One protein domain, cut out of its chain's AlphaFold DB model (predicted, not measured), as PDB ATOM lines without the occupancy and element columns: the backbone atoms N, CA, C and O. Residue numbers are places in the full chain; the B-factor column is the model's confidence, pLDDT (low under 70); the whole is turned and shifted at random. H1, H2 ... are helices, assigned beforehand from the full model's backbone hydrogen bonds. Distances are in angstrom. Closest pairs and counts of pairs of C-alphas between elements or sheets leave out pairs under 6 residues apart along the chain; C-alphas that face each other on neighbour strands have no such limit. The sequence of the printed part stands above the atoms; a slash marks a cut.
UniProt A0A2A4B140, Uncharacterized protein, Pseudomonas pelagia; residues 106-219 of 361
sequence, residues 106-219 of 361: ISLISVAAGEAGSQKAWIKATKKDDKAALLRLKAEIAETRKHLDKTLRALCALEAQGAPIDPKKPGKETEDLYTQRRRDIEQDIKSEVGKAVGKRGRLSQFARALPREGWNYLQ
ATOM      1  N   ILE A 106     115.174 139.835 177.149       91.81
ATOM      2  CA  ILE A 106     116.536 139.802 177.712       91.81
ATOM      3  C   ILE A 106     117.513 140.613 176.849       91.81
ATOM      4  O   ILE A 106     118.341 141.348 177.392       91.81
ATOM      5  N   SER A 107     117.405 140.513 175.521       92.19
ATOM      6  CA  SER A 107     118.256 141.276 174.603       92.19
ATOM      7  C   SER A 107     117.993 142.781 174.701       92.19
ATOM      8  O   SER A 107     118.940 143.545 174.864       92.19
ATOM      9  N   LEU A 108     116.723 143.199 174.729       93.94
ATOM     10  CA  LEU A 108     116.333 144.602 174.893       93.94
ATOM     11  C   LEU A 108     116.827 145.177 176.223       93.94
ATOM     12  O   LEU A 108     117.371 146.275 176.248       93.94
ATOM     13  N   ILE A 109     116.702 144.419 177.318       92.44
ATOM     14  CA  ILE A 109     117.218 144.835 178.631       92.44
ATOM     15  C   ILE A 109     118.742 144.982 178.591       92.44
ATOM     16  O   ILE A 109     119.272 145.951 179.125       92.44
ATOM     17  N   SER A 110     119.450 144.050 177.952       89.50
ATOM     18  CA  SER A 110     120.914 144.104 177.838       89.50
ATOM     19  C   SER A 110     121.381 145.327 177.045       89.50
ATOM     20  O   SER A 110     122.314 146.009 177.466       89.50
ATOM     21  N   VAL A 111     120.701 145.636 175.936       90.88
ATOM     22  CA  VAL A 111     120.979 146.826 175.119       90.88
ATOM     23  C   VAL A 111     120.705 148.097 175.919       90.88
ATOM     24  O   VAL A 111     121.602 148.922 176.066       90.88
ATOM     25  N   ALA A 112     119.525 148.208 176.537       89.25
ATOM     26  CA  ALA A 112     119.161 149.365 177.351       89.25
ATOM     27  C   ALA A 112     120.118 149.571 178.540       89.25
ATOM     28  O   ALA A 112     120.477 150.701 178.871       89.25
ATOM     29  N   ALA A 113     120.579 148.488 179.175       86.94
ATOM     30  CA  ALA A 113     121.569 148.557 180.246       86.94
ATOM     31  C   ALA A 113     122.936 149.051 179.737       86.94
ATOM     32  O   ALA A 113     123.584 149.861 180.406       86.94
ATOM     33  N   GLY A 114     123.360 148.599 178.553       87.25
ATOM     34  CA  GLY A 114     124.579 149.070 177.895       87.25
ATOM     35  C   GLY A 114     124.513 150.557 177.537       87.25
ATOM     36  O   GLY A 114     125.427 151.319 177.863       87.25
ATOM     37  N   GLU A 115     123.403 150.992 176.943       87.12
ATOM     38  CA  GLU A 115     123.156 152.392 176.581       87.12
ATOM     39  C   GLU A 115     123.106 153.302 177.810       87.12
ATOM     40  O   GLU A 115     123.771 154.337 177.832       87.12
ATOM     41  N   ALA A 116     122.413 152.894 178.878       81.25
ATOM     42  CA  ALA A 116     122.376 153.641 180.134       81.25
ATOM     43  C   ALA A 116     123.777 153.796 180.757       81.25
ATOM     44  O   ALA A 116     124.114 154.852 181.305       81.25
ATOM     45  N   GLY A 117     124.618 152.761 180.652       83.56
ATOM     46  CA  GLY A 117     126.022 152.814 181.058       83.56
ATOM     47  C   GLY A 117     126.822 153.844 180.256       83.56
ATOM     48  O   GLY A 117     127.500 154.693 180.845       83.56
ATOM     49  N   SER A 118     126.689 153.812 178.928       83.00
ATOM     50  CA  SER A 118     127.339 154.755 178.008       83.00
ATOM     51  C   SER A 118     126.885 156.200 178.247       83.00
ATOM     52  O   SER A 118     127.708 157.097 178.433       83.00
ATOM     53  N   GLN A 119     125.575 156.427 178.376       80.38
ATOM     54  CA  GLN A 119     125.004 157.743 178.651       80.38
ATOM     55  C   GLN A 119     125.514 158.308 179.982       80.38
ATOM     56  O   GLN A 119     125.900 159.475 180.070       80.38
ATOM     57  N   LYS A 120     125.591 157.477 181.029       84.62
ATOM     58  CA  LYS A 120     126.144 157.884 182.326       84.62
ATOM     59  C   LYS A 120     127.629 158.242 182.232       84.62
ATOM     60  O   LYS A 120     128.066 159.168 182.917       84.62
ATOM     61  N   ALA A 121     128.403 157.528 181.415       89.12
ATOM     62  CA  ALA A 121     129.806 157.849 181.166       89.12
ATOM     63  C   ALA A 121     129.951 159.187 180.423       89.12
ATOM     64  O   ALA A 121     130.729 160.036 180.859       89.12
ATOM     65  N   TRP A 122     129.138 159.424 179.391       89.81
ATOM     66  CA  TRP A 122     129.122 160.682 178.641       89.81
ATOM     67  C   TRP A 122     128.737 161.887 179.517       89.81
ATOM     68  O   TRP A 122     129.427 162.906 179.515       89.81
ATOM     69  N   ILE A 123     127.716 161.753 180.372       88.50
ATOM     70  CA  ILE A 123     127.331 162.799 181.342       88.50
ATOM     71  C   ILE A 123     128.462 163.083 182.346       88.50
ATOM     72  O   ILE A 123     128.640 164.211 182.802       88.50
ATOM     73  N   LYS A 124     129.234 162.067 182.745       91.69
ATOM     74  CA  LYS A 124     130.384 162.272 183.639       91.69
ATOM     75  C   LYS A 124     131.543 162.972 182.932       91.69
ATOM     76  O   LYS A 124     132.180 163.815 183.560       91.69
ATOM     77  N   ALA A 125     131.811 162.617 181.677       89.44
ATOM     78  CA  ALA A 125     132.855 163.240 180.870       89.44
ATOM     79  C   ALA A 125     132.553 164.728 180.651       89.44
ATOM     80  O   ALA A 125     133.342 165.569 181.068       89.44
ATOM     81  N   THR A 126     131.350 165.050 180.175       90.94
ATOM     82  CA  THR A 126     130.893 166.439 179.984       90.94
ATOM     83  C   THR A 126     130.988 167.264 181.265       90.94
ATOM     84  O   THR A 126     131.586 168.331 181.266       90.94
ATOM     85  N   LYS A 127     130.536 166.739 182.413       92.81
ATOM     86  CA  LYS A 127     130.694 167.430 183.708       92.81
ATOM     87  C   LYS A 127     132.151 167.681 184.100       92.81
ATOM     88  O   LYS A 127     132.439 168.660 184.790       92.81
ATOM     89  N   LYS A 128     133.065 166.774 183.746       93.81
ATOM     90  CA  LYS A 128     134.498 166.940 184.014       93.81
ATOM     91  C   LYS A 128     135.075 168.045 183.132       93.81
ATOM     92  O   LYS A 128     135.813 168.885 183.650       93.81
ATOM     93  N   ASP A 129     134.697 168.065 181.861       91.75
ATOM     94  CA  ASP A 129     135.135 169.069 180.894       91.75
ATOM     95  C   ASP A 129     134.580 170.453 181.251       91.75
ATOM     96  O   ASP A 129     135.344 171.413 181.341       91.75
ATOM     97  N   ASP A 130     133.299 170.545 181.621       92.75
ATOM     98  CA  ASP A 130     132.673 171.773 182.126       92.75
ATOM     99  C   ASP A 130     133.381 172.288 183.381       92.75
ATOM    100  O   ASP A 130     133.646 173.483 183.526       92.75
ATOM    101  N   LYS A 131     133.742 171.387 184.304       95.19
ATOM    102  CA  LYS A 131     134.506 171.755 185.501       95.19
ATOM    103  C   LYS A 131     135.888 172.299 185.133       95.19
ATOM    104  O   LYS A 131     136.331 173.265 185.754       95.19
ATOM    105  N   ALA A 132     136.566 171.705 184.153       94.31
ATOM    106  CA  ALA A 132     137.864 172.179 183.680       94.31
ATOM    107  C   ALA A 132     137.751 173.550 182.992       94.31
ATOM    108  O   ALA A 132     138.522 174.457 183.310       94.31
ATOM    109  N   ALA A 133     136.745 173.741 182.135       92.88
ATOM    110  CA  ALA A 133     136.454 175.019 181.489       92.88
ATOM    111  C   ALA A 133     136.142 176.117 182.518       92.88
ATOM    112  O   ALA A 133     136.694 177.214 182.444       92.88
ATOM    113  N   LEU A 134     135.339 175.809 183.544       93.75
ATOM    114  CA  LEU A 134     135.055 176.733 184.646       93.75
ATOM    115  C   LEU A 134     136.313 177.124 185.428       93.75
ATOM    116  O   LEU A 134     136.440 178.277 185.837       93.75
ATOM    117  N   LEU A 135     137.240 176.191 185.659       94.25
ATOM    118  CA  LEU A 135     138.507 176.497 186.328       94.25
ATOM    119  C   LEU A 135     139.404 177.391 185.466       94.25
ATOM    120  O   LEU A 135     139.982 178.338 185.996       94.25
ATOM    121  N   ARG A 136     139.470 177.142 184.153       94.62
ATOM    122  CA  ARG A 136     140.211 177.989 183.207       94.62
ATOM    123  C   ARG A 136     139.657 179.413 183.177       94.62
ATOM    124  O   ARG A 136     140.418 180.354 183.372       94.62
ATOM    125  N   LEU A 137     138.339 179.561 183.044       93.56
ATOM    126  CA  LEU A 137     137.683 180.871 183.073       93.56
ATOM    127  C   LEU A 137     137.914 181.594 184.406       93.56
ATOM    128  O   LEU A 137     138.151 182.796 184.423       93.56
ATOM    129  N   LYS A 138     137.902 180.879 185.537       93.81
ATOM    130  CA  LYS A 138     138.242 181.476 186.840       93.81
ATOM    131  C   LYS A 138     139.684 181.983 186.895       93.81
ATOM    132  O   LYS A 138     139.912 183.046 187.466       93.81
ATOM    133  N   ALA A 139     140.636 181.242 186.332       93.88
ATOM    134  CA  ALA A 139     142.034 181.662 186.274       93.88
ATOM    135  C   ALA A 139     142.217 182.894 185.371       93.88
ATOM    136  O   ALA A 139     142.888 183.844 185.763       93.88
ATOM    137  N   GLU A 140     141.552 182.922 184.217       94.88
ATOM    138  CA  GLU A 140     141.562 184.059 183.290       94.88
ATOM    139  C   GLU A 140     140.938 185.320 183.914       94.88
ATOM    140  O   GLU A 140     141.510 186.410 183.845       94.88
ATOM    141  N   ILE A 141     139.818 185.174 184.631       90.88
ATOM    142  CA  ILE A 141     139.215 186.265 185.413       90.88
ATOM    143  C   ILE A 141     140.177 186.763 186.503       90.88
ATOM    144  O   ILE A 141     140.250 187.960 186.771       90.88
ATOM    145  N   ALA A 142     140.919 185.869 187.160       92.88
ATOM    146  CA  ALA A 142     141.889 186.276 188.172       92.88
ATOM    147  C   ALA A 142     143.053 187.075 187.564       92.88
ATOM    148  O   ALA A 142     143.492 188.057 188.160       92.88
ATOM    149  N   GLU A 143     143.535 186.689 186.383       95.69
ATOM    150  CA  GLU A 143     144.645 187.379 185.723       95.69
ATOM    151  C   GLU A 143     144.230 188.744 185.162       95.69
ATOM    152  O   GLU A 143     144.903 189.746 185.405       95.69
ATOM    153  N   THR A 144     143.064 188.820 184.519       91.25
ATOM    154  CA  THR A 144     142.487 190.096 184.060       91.25
ATOM    155  C   THR A 144     142.251 191.065 185.219       91.25
ATOM    156  O   THR A 144     142.563 192.248 185.093       91.25
ATOM    157  N   ARG A 145     141.804 190.578 186.386       89.25
ATOM    158  CA  ARG A 145     141.690 191.396 187.608       89.25
ATOM    159  C   ARG A 145     143.029 191.957 188.077       89.25
ATOM    160  O   ARG A 145     143.092 193.132 188.416       89.25
ATOM    161  N   LYS A 146     144.105 191.161 188.066       93.94
ATOM    162  CA  LYS A 146     145.444 191.670 188.417       93.94
ATOM    163  C   LYS A 146     145.908 192.750 187.445       93.94
ATOM    164  O   LYS A 146     146.525 193.720 187.876       93.94
ATOM    165  N   HIS A 147     145.662 192.568 186.147       91.56
ATOM    166  CA  HIS A 147     146.025 193.565 185.142       91.56
ATOM    167  C   HIS A 147     145.236 194.864 185.343       91.56
ATOM    168  O   HIS A 147     145.835 195.935 185.376       91.56
ATOM    169  N   LEU A 148     143.926 194.764 185.588       90.25
ATOM    170  CA  LEU A 148     143.080 195.909 185.912       90.25
ATOM    171  C   LEU A 148     143.568 196.645 187.169       90.25
ATOM    172  O   LEU A 148     143.747 197.857 187.116       90.25
ATOM    173  N   ASP A 149     143.843 195.929 188.265       89.25
ATOM    174  CA  ASP A 149     144.356 196.524 189.509       89.25
ATOM    175  C   ASP A 149     145.686 197.272 189.258       89.25
ATOM    176  O   ASP A 149     145.877 198.384 189.752       89.25
ATOM    177  N   LYS A 150     146.596 196.714 188.441       91.12
ATOM    178  CA  LYS A 150     147.853 197.386 188.048       91.12
ATOM    179  C   LYS A 150     147.599 198.669 187.252       91.12
ATOM    180  O   LYS A 150     148.181 199.703 187.576       91.12
ATOM    181  N   THR A 151     146.738 198.615 186.237       90.06
ATOM    182  CA  THR A 151     146.419 199.770 185.384       90.06
ATOM    183  C   THR A 151     145.701 200.866 186.170       90.06
ATOM    184  O   THR A 151     146.038 202.038 186.025       90.06
ATOM    185  N   LEU A 152     144.776 200.508 187.067       89.25
ATOM    186  CA  LEU A 152     144.092 201.465 187.940       89.25
ATOM    187  C   LEU A 152     145.064 202.194 188.866       89.25
ATOM    188  O   LEU A 152     144.971 203.413 188.996       89.25
ATOM    189  N   ARG A 153     146.020 201.480 189.471       86.06
ATOM    190  CA  ARG A 153     147.070 202.109 190.288       86.06
ATOM    191  C   ARG A 153     147.920 203.079 189.474       86.06
ATOM    192  O   ARG A 153     148.188 204.178 189.948       86.06
ATOM    193  N   ALA A 154     148.310 202.699 188.256       83.31
ATOM    194  CA  ALA A 154     149.079 203.570 187.368       83.31
ATOM    195  C   ALA A 154     148.299 204.843 186.993       83.31
ATOM    196  O   ALA A 154     148.850 205.936 187.074       83.31
ATOM    197  N   LEU A 155     147.010 204.718 186.657       85.75
ATOM    198  CA  LEU A 155     146.145 205.864 186.359       85.75
ATOM    199  C   LEU A 155     145.971 206.790 187.570       85.75
ATOM    200  O   LEU A 155     146.091 208.000 187.420       85.75
ATOM    201  N   CYS A 156     145.749 206.240 188.769       85.12
ATOM    202  CA  CYS A 156     145.628 207.046 189.990       85.12
ATOM    203  C   CYS A 156     146.944 207.767 190.334       85.12
ATOM    204  O   CYS A 156     146.917 208.908 190.787       85.12
ATOM    205  N   ALA A 157     148.094 207.128 190.094       81.31
ATOM    206  CA  ALA A 157     149.401 207.754 190.286       81.31
ATOM    207  C   ALA A 157     149.637 208.916 189.306       81.31
ATOM    208  O   ALA A 157     150.120 209.963 189.724       81.31
ATOM    209  N   LEU A 158     149.267 208.756 188.028       83.56
ATOM    210  CA  LEU A 158     149.359 209.824 187.023       83.56
ATOM    211  C   LEU A 158     148.433 211.003 187.346       83.56
ATOM    212  O   LEU A 158     148.828 212.154 187.203       83.56
ATOM    213  N   GLU A 159     147.216 210.724 187.811       83.94
ATOM    214  CA  GLU A 159     146.243 211.757 188.182       83.94
ATOM    215  C   GLU A 159     146.712 212.582 189.386       83.94
ATOM    216  O   GLU A 159     146.580 213.803 189.387       83.94
ATOM    217  N   ALA A 160     147.354 211.944 190.367       77.44
ATOM    218  CA  ALA A 160     147.962 212.651 191.490       77.44
ATOM    219  C   ALA A 160     149.222 213.452 191.109       77.44
ATOM    220  O   ALA A 160     149.514 214.452 191.756       77.44
ATOM    221  N   GLN A 161     149.946 213.069 190.050       70.00
ATOM    222  CA  GLN A 161     151.105 213.817 189.528       70.00
ATOM    223  C   GLN A 161     150.727 215.123 188.805       70.00
ATOM    224  O   GLN A 161     151.606 215.924 188.494       70.00
ATOM    225  N   GLY A 162     149.431 215.389 188.592       63.94
ATOM    226  CA  GLY A 162     148.933 216.738 188.294       63.94
ATOM    227  C   GLY A 162     149.171 217.744 189.436       63.94
ATOM    228  O   GLY A 162     149.031 218.947 189.224       63.94
ATOM    229  N   ALA A 163     149.573 217.263 190.620       55.69
ATOM    230  CA  ALA A 163     150.148 218.029 191.720       55.69
ATOM    231  C   ALA A 163     151.650 217.673 191.883       55.69
ATOM    232  O   ALA A 163     152.034 216.522 191.667       55.69
ATOM    233  N   PRO A 164     152.530 218.625 192.257       49.44
ATOM    234  CA  PRO A 164     153.975 218.397 192.334       49.44
ATOM    235  C   PRO A 164     154.308 217.423 193.478       49.44
ATOM    236  O   PRO A 164     154.366 217.830 194.637       49.44
ATOM    237  N   ILE A 165     154.493 216.131 193.177       52.28
ATOM    238  CA  ILE A 165     154.724 215.087 194.192       52.28
ATOM    239  C   ILE A 165     155.852 214.121 193.779       52.28
ATOM    240  O   ILE A 165     155.935 213.654 192.644       52.28
ATOM    241  N   ASP A 166     156.713 213.834 194.758       54.97
ATOM    242  CA  ASP A 166     157.918 212.996 194.734       54.97
ATOM    243  C   ASP A 166     157.591 211.485 194.552       54.97
ATOM    244  O   ASP A 166     156.801 210.927 195.321       54.97
ATOM    245  N   PRO A 167     158.192 210.768 193.575       57.72
ATOM    246  CA  PRO A 167     157.814 209.398 193.185       57.72
ATOM    247  C   PRO A 167     158.095 208.291 194.218       57.72
ATOM    248  O   PRO A 167     157.788 207.126 193.962       57.72
ATOM    249  N   LYS A 168     158.694 208.595 195.375       63.22
ATOM    250  CA  LYS A 168     159.147 207.569 196.336       63.22
ATOM    251  C   LYS A 168     158.141 207.191 197.425       63.22
ATOM    252  O   LYS A 168     158.390 206.224 198.146       63.22
ATOM    253  N   LYS A 169     157.008 207.889 197.548       61.88
ATOM    254  CA  LYS A 169     155.919 207.496 198.458       61.88
ATOM    255  C   LYS A 169     154.567 207.760 197.794       61.88
ATOM    256  O   LYS A 169     154.257 208.927 197.569       61.88
ATOM    257  N   PRO A 170     153.746 206.733 197.503       60.03
ATOM    258  CA  PRO A 170     152.352 206.982 197.162       60.03
ATOM    259  C   PRO A 170     151.719 207.718 198.346       60.03
ATOM    260  O   PRO A 170     151.756 207.241 199.484       60.03
ATOM    261  N   GLY A 171     151.225 208.929 198.098       71.31
ATOM    262  CA  GLY A 171     150.512 209.697 199.110       71.31
ATOM    263  C   GLY A 171     149.266 208.934 199.551       71.31
ATOM    264  O   GLY A 171     148.675 208.190 198.766       71.31
ATOM    265  N   LYS A 172     148.834 209.137 200.798       80.19
ATOM    266  CA  LYS A 172     147.582 208.564 201.321       80.19
ATOM    267  C   LYS A 172     146.398 208.826 200.367       80.19
ATOM    268  O   LYS A 172     145.602 207.932 200.113       80.19
ATOM    269  N   GLU A 173     146.400 209.995 199.725       78.50
ATOM    270  CA  GLU A 173     145.426 210.427 198.714       78.50
ATOM    271  C   GLU A 173     145.365 209.520 197.468       78.50
ATOM    272  O   GLU A 173     144.277 209.235 196.974       78.50
ATOM    273  N   THR A 174     146.501 209.001 196.976       78.12
ATOM    274  CA  THR A 174     146.507 208.080 195.817       78.12
ATOM    275  C   THR A 174     145.874 206.728 196.129       78.12
ATOM    276  O   THR A 174     145.206 206.143 195.275       78.12
ATOM    277  N   GLU A 175     146.067 206.231 197.352       84.06
ATOM    278  CA  GLU A 175     145.516 204.946 197.779       84.06
ATOM    279  C   GLU A 175     144.014 205.083 198.076       84.06
ATOM    280  O   GLU A 175     143.222 204.217 197.701       84.06
ATOM    281  N   ASP A 176     143.593 206.210 198.655       86.06
ATOM    282  CA  ASP A 176     142.181 206.537 198.866       86.06
ATOM    283  C   ASP A 176     141.429 206.650 197.523       86.06
ATOM    284  O   ASP A 176     140.369 206.038 197.352       86.06
ATOM    285  N   LEU A 177     142.009 207.323 196.517       83.00
ATOM    286  CA  LEU A 177     141.434 207.406 195.167       83.00
ATOM    287  C   LEU A 177     141.338 206.026 194.491       83.00
ATOM    288  O   LEU A 177     140.308 205.686 193.902       83.00
ATOM    289  N   TYR A 178     142.384 205.202 194.613       84.44
ATOM    290  CA  TYR A 178     142.395 203.833 194.093       84.44
ATOM    291  C   TYR A 178     141.312 202.961 194.744       84.44
ATOM    292  O   TYR A 178     140.551 202.288 194.044       84.44
ATOM    293  N   THR A 179     141.207 202.973 196.076       88.44
ATOM    294  CA  THR A 179     140.210 202.166 196.798       88.44
ATOM    295  C   THR A 179     138.780 202.612 196.509       88.44
ATOM    296  O   THR A 179     137.879 201.769 196.498       88.44
ATOM    297  N   GLN A 180     138.552 203.905 196.259       91.75
ATOM    298  CA  GLN A 180     137.255 204.415 195.820       91.75
ATOM    299  C   GLN A 180     136.911 203.912 194.411       91.75
ATOM    300  O   GLN A 180     135.905 203.226 194.247       91.75
ATOM    301  N   ARG A 181     137.789 204.128 193.419       88.06
ATOM    302  CA  ARG A 181     137.552 203.674 192.035       88.06
ATOM    303  C   ARG A 181     137.363 202.166 191.926       88.06
ATOM    304  O   ARG A 181     136.536 201.691 191.151       88.06
ATOM    305  N   ARG A 182     138.107 201.395 192.719       88.19
ATOM    306  CA  ARG A 182     137.962 199.937 192.778       88.19
ATOM    307  C   ARG A 182     136.583 199.518 193.287       88.19
ATOM    308  O   ARG A 182     135.993 198.606 192.716       88.19
ATOM    309  N   ARG A 183     136.059 200.190 194.321       92.00
ATOM    310  CA  ARG A 183     134.704 199.937 194.842       92.00
ATOM    311  C   ARG A 183     133.633 200.240 193.798       92.00
ATOM    312  O   ARG A 183     132.738 199.417 193.618       92.00
ATOM    313  N   ASP A 184     133.761 201.357 193.087       90.94
ATOM    314  CA  ASP A 184     132.803 201.755 192.050       90.94
ATOM    315  C   ASP A 184     132.761 200.712 190.913       90.94
ATOM    316  O   ASP A 184     131.696 200.202 190.562       90.94
ATOM    317  N   ILE A 185     133.931 200.272 190.431       85.81
ATOM    318  CA  ILE A 185     134.040 199.224 189.402       85.81
ATOM    319  C   ILE A 185     133.461 197.884 189.887       85.81
ATOM    320  O   ILE A 185     132.776 197.187 189.135       85.81
ATOM    321  N   GLU A 186     133.717 197.487 191.136       87.75
ATOM    322  CA  GLU A 186     133.150 196.257 191.701       87.75
ATOM    323  C   GLU A 186     131.619 196.314 191.791       87.75
ATOM    324  O   GLU A 186     130.945 195.312 191.518       87.75
ATOM    325  N   GLN A 187     131.062 197.476 192.141       91.44
ATOM    326  CA  GLN A 187     129.620 197.697 192.187       91.44
ATOM    327  C   GLN A 187     128.997 197.630 190.786       91.44
ATOM    328  O   GLN A 187     127.977 196.952 190.611       91.44
ATOM    329  N   ASP A 188     129.644 198.224 189.783       89.06
ATOM    330  CA  ASP A 188     129.212 198.162 188.386       89.06
ATOM    331  C   ASP A 188     129.224 196.727 187.855       89.06
ATOM    332  O   ASP A 188     128.204 196.251 187.345       89.06
ATOM    333  N   ILE A 189     130.320 195.984 188.073       83.31
ATOM    334  CA  ILE A 189     130.424 194.562 187.710       83.31
ATOM    335  C   ILE A 189     129.307 193.761 188.381       83.31
ATOM    336  O   ILE A 189     128.646 192.946 187.733       83.31
ATOM    337  N   LYS A 190     129.066 193.975 189.680       84.06
ATOM    338  CA  LYS A 190     128.010 193.271 190.419       84.06
ATOM    339  C   LYS A 190     126.625 193.584 189.852       84.06
ATOM    340  O   LYS A 190     125.798 192.674 189.747       84.06
ATOM    341  N   SER A 191     126.378 194.833 189.459       86.31
ATOM    342  CA  SER A 191     125.115 195.251 188.848       86.31
ATOM    343  C   SER A 191     124.894 194.587 187.482       86.31
ATOM    344  O   SER A 191     123.817 194.037 187.240       86.31
ATOM    345  N   GLU A 192     125.918 194.535 186.624       83.56
ATOM    346  CA  GLU A 192     125.826 193.928 185.292       83.56
ATOM    347  C   GLU A 192     125.711 192.407 185.351       83.56
ATOM    348  O   GLU A 192     124.873 191.814 184.663       83.56
ATOM    349  N   VAL A 193     126.460 191.756 186.246       80.44
ATOM    350  CA  VAL A 193     126.288 190.322 186.512       80.44
ATOM    351  C   VAL A 193     124.867 190.047 187.015       80.44
ATOM    352  O   VAL A 193     124.227 189.106 186.544       80.44
ATOM    353  N   GLY A 194     124.329 190.890 187.900       80.81
ATOM    354  CA  GLY A 194     122.939 190.809 188.353       80.81
ATOM    355  C   GLY A 194     121.927 190.910 187.205       80.81
ATOM    356  O   GLY A 194     121.021 190.077 187.106       80.81
ATOM    357  N   LYS A 195     122.109 191.864 186.281       82.38
ATOM    358  CA  LYS A 195     121.266 192.016 185.078       82.38
ATOM    359  C   LYS A 195     121.367 190.798 184.155       82.38
ATOM    360  O   LYS A 195     120.342 190.309 183.672       82.38
ATOM    361  N   ALA A 196     122.570 190.271 183.930       72.50
ATOM    362  CA  ALA A 196     122.802 189.101 183.082       72.50
ATOM    363  C   ALA A 196     122.185 187.817 183.669       72.50
ATOM    364  O   ALA A 196     121.529 187.051 182.955       72.50
ATOM    365  N   VAL A 197     122.329 187.600 184.981       73.75
ATOM    366  CA  VAL A 197     121.718 186.465 185.692       73.75
ATOM    367  C   VAL A 197     120.194 186.599 185.722       73.75
ATOM    368  O   VAL A 197     119.497 185.622 185.457       73.75
ATOM    369  N   GLY A 198     119.662 187.804 185.940       72.94
ATOM    370  CA  GLY A 198     118.224 188.077 185.875       72.94
ATOM    371  C   GLY A 198     117.618 187.798 184.493       72.94
ATOM    372  O   GLY A 198     116.533 187.219 184.401       72.94
ATOM    373  N   LYS A 199     118.331 188.128 183.406       67.06
ATOM    374  CA  LYS A 199     117.928 187.789 182.027       67.06
ATOM    375  C   LYS A 199     117.929 186.273 181.780       67.06
ATOM    376  O   LYS A 199     116.969 185.754 181.212       67.06
ATOM    377  N   ARG A 200     118.937 185.537 182.273       58.25
ATOM    378  CA  ARG A 200     118.939 184.056 182.231       58.25
ATOM    379  C   ARG A 200     117.821 183.437 183.069       58.25
ATOM    380  O   ARG A 200     117.230 182.450 182.644       58.25
ATOM    381  N   GLY A 201     117.499 184.022 184.222       61.69
ATOM    382  CA  GLY A 201     116.376 183.603 185.062       61.69
ATOM    383  C   GLY A 201     115.050 183.644 184.303       61.69
ATOM    384  O   GLY A 201     114.338 182.640 184.284       61.69
ATOM    385  N   ARG A 202     114.778 184.747 183.587       60.47
ATOM    386  CA  ARG A 202     113.582 184.904 182.736       60.47
ATOM    387  C   ARG A 202     113.557 183.934 181.556       60.47
ATOM    388  O   ARG A 202     112.515 183.346 181.295       60.47
ATOM    389  N   LEU A 203     114.696 183.688 180.903       55.34
ATOM    390  CA  LEU A 203     114.802 182.663 179.854       55.34
ATOM    391  C   LEU A 203     114.545 181.248 180.400       55.34
ATOM    392  O   LEU A 203     113.871 180.453 179.755       55.34
ATOM    393  N   SER A 204     115.003 180.941 181.620       55.16
ATOM    394  CA  SER A 204     114.735 179.651 182.275       55.16
ATOM    395  C   SER A 204     113.279 179.487 182.730       55.16
ATOM    396  O   SER A 204     112.804 178.360 182.862       55.16
ATOM    397  N   GLN A 205     112.582 180.596 183.003       57.69
ATOM    398  CA  GLN A 205     111.150 180.612 183.306       57.69
ATOM    399  C   GLN A 205     110.326 180.455 182.025       57.69
ATOM    400  O   GLN A 205     109.404 179.650 182.011       57.69
ATOM    401  N   PHE A 206     110.725 181.106 180.928       52.06
ATOM    402  CA  PHE A 206     110.151 180.876 179.598       52.06
ATOM    403  C   PHE A 206     110.330 179.423 179.134       52.06
ATOM    404  O   PHE A 206     109.370 178.798 178.701       52.06
ATOM    405  N   ALA A 207     111.519 178.837 179.313       54.38
ATOM    406  CA  ALA A 207     111.779 177.436 178.966       54.38
ATOM    407  C   ALA A 207     110.982 176.432 179.825       54.38
ATOM    408  O   ALA A 207     110.686 175.328 179.372       54.38
ATOM    409  N   ARG A 208     110.621 176.807 181.062       55.91
ATOM    410  CA  ARG A 208     109.755 176.011 181.950       55.91
ATOM    411  C   ARG A 208     108.260 176.217 181.695       55.91
ATOM    412  O   ARG A 208     107.482 175.344 182.061       55.91
ATOM    413  N   ALA A 209     107.876 177.339 181.091       54.56
ATOM    414  CA  ALA A 209     106.499 177.649 180.713       54.56
ATOM    415  C   ALA A 209     106.093 177.042 179.357       54.56
ATOM    416  O   ALA A 209     104.912 177.044 179.022       54.56
ATOM    417  N   LEU A 210     107.045 176.505 178.584       47.09
ATOM    418  CA  LEU A 210     106.732 175.737 177.382       47.09
ATOM    419  C   LEU A 210     106.089 174.390 177.770       47.09
ATOM    420  O   LEU A 210     106.670 173.655 178.577       47.09
ATOM    421  N   PRO A 211     104.920 174.033 177.201       54.28
ATOM    422  CA  PRO A 211     104.311 172.717 177.382       54.28
ATOM    423  C   PRO A 211     105.308 171.601 177.043       54.28
ATOM    424  O   PRO A 211     106.137 171.763 176.146       54.28
ATOM    425  N   ARG A 212     105.223 170.443 177.717       52.50
ATOM    426  CA  ARG A 212     106.104 169.278 177.462       52.50
ATOM    427  C   ARG A 212     106.131 168.847 175.986       52.50
ATOM    428  O   ARG A 212     107.133 168.304 175.542       52.50
ATOM    429  N   GLU A 213     105.078 169.138 175.231       50.38
ATOM    430  CA  GLU A 213     104.965 168.875 173.791       50.38
ATOM    431  C   GLU A 213     105.850 169.805 172.933       50.38
ATOM    432  O   GLU A 213     106.329 169.400 171.875       50.38
ATOM    433  N   GLY A 214     106.173 171.011 173.413       46.00
ATOM    434  CA  GLY A 214     107.066 171.961 172.734       46.00
ATOM    435  C   GLY A 214     108.554 171.595 172.803       46.00
ATOM    436  O   GLY A 214     109.351 172.105 172.018       46.00
ATOM    437  N   TRP A 215     108.944 170.682 173.700       50.91
ATOM    438  CA  TRP A 215     110.323 170.183 173.776       50.91
ATOM    439  C   TRP A 215     110.679 169.253 172.609       50.91
ATOM    440  O   TRP A 215     111.829 169.254 172.171       50.91
ATOM    441  N   ASN A 216     109.700 168.531 172.057       51.69
ATOM    442  CA  ASN A 216     109.906 167.672 170.887       51.69
ATOM    443  C   ASN A 216     110.097 168.506 169.607       51.69
ATOM    444  O   ASN A 216     110.982 168.207 168.809       51.69
ATOM    445  N   TYR A 217     109.380 169.629 169.475       48.91
ATOM    446  CA  TYR A 217     109.566 170.568 168.361       48.91
ATOM    447  C   TYR A 217     110.952 171.229 168.351       48.91
ATOM    448  O   TYR A 217     111.492 171.486 167.280       48.91
ATOM    449  N   LEU A 218     111.569 171.471 169.513       46.31
ATOM    450  CA  LEU A 218     112.930 172.023 169.588       46.31
ATOM    451  C   LEU A 218     114.030 170.987 169.308       46.31
ATOM    452  O   LEU A 218     115.129 171.377 168.924       46.31
ATOM    453  N   GLN A 219     113.758 169.689 169.473       50.50
ATOM    454  CA  GLN A 219     114.683 168.629 169.054       50.50
ATOM    455  C   GLN A 219     114.578 168.321 167.555       50.50
ATOM    456  O   GLN A 219     115.592 168.000 166.940       50.50
TER     457      GLN A 219
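Overview. This is residues 106 to 219 of the 361 residues of an uncharacterized protein of Pseudomonas pelagia (UniProt A0A2A4B140). The long helix H1 and the shorter H2 meet near their ends as a narrow V, a loop at its tip; little H3 follows the open end of H2. The printed part has 114 residues with three named helices in the order H1, H2, H3 and no named strand: all helix. It is extended, with a radius of gyration of the C-alphas of 25.8 A, a rod spanning 87 by 30 by 17 A.

Along the chain. H1, residues 106 to 160, runs 80.5 A from C-alpha 106 at (116.536, 139.802, 177.712). H2, residues 172 to 209, measures 55.4 A. H3, residues 214 to 219, measures 9.1 A and ends at C-alpha 219 (114.683, 168.629, 169.054).

Arrangement. H1 and H2 form a helical hairpin at a shallow tilt of 27 degrees, opposite ways. H1 touches H2 with residues 149 to 160 alone; the closest C-alphas, of Cys 156 and Thr 174, are 6.0 A apart. H3 is apart from H1 and H2. In H1, H2 and H3 every O i to N i+4 pair is within hydrogen-bond range.

Size, cuts and confidence. The farthest C-alphas, of Ile 106 and Pro 164, are 88.3 A apart. The printed part has no cut. The link H1 to H2 is long. Residues 162 to 170 and 199 to 219 are under pLDDT 70.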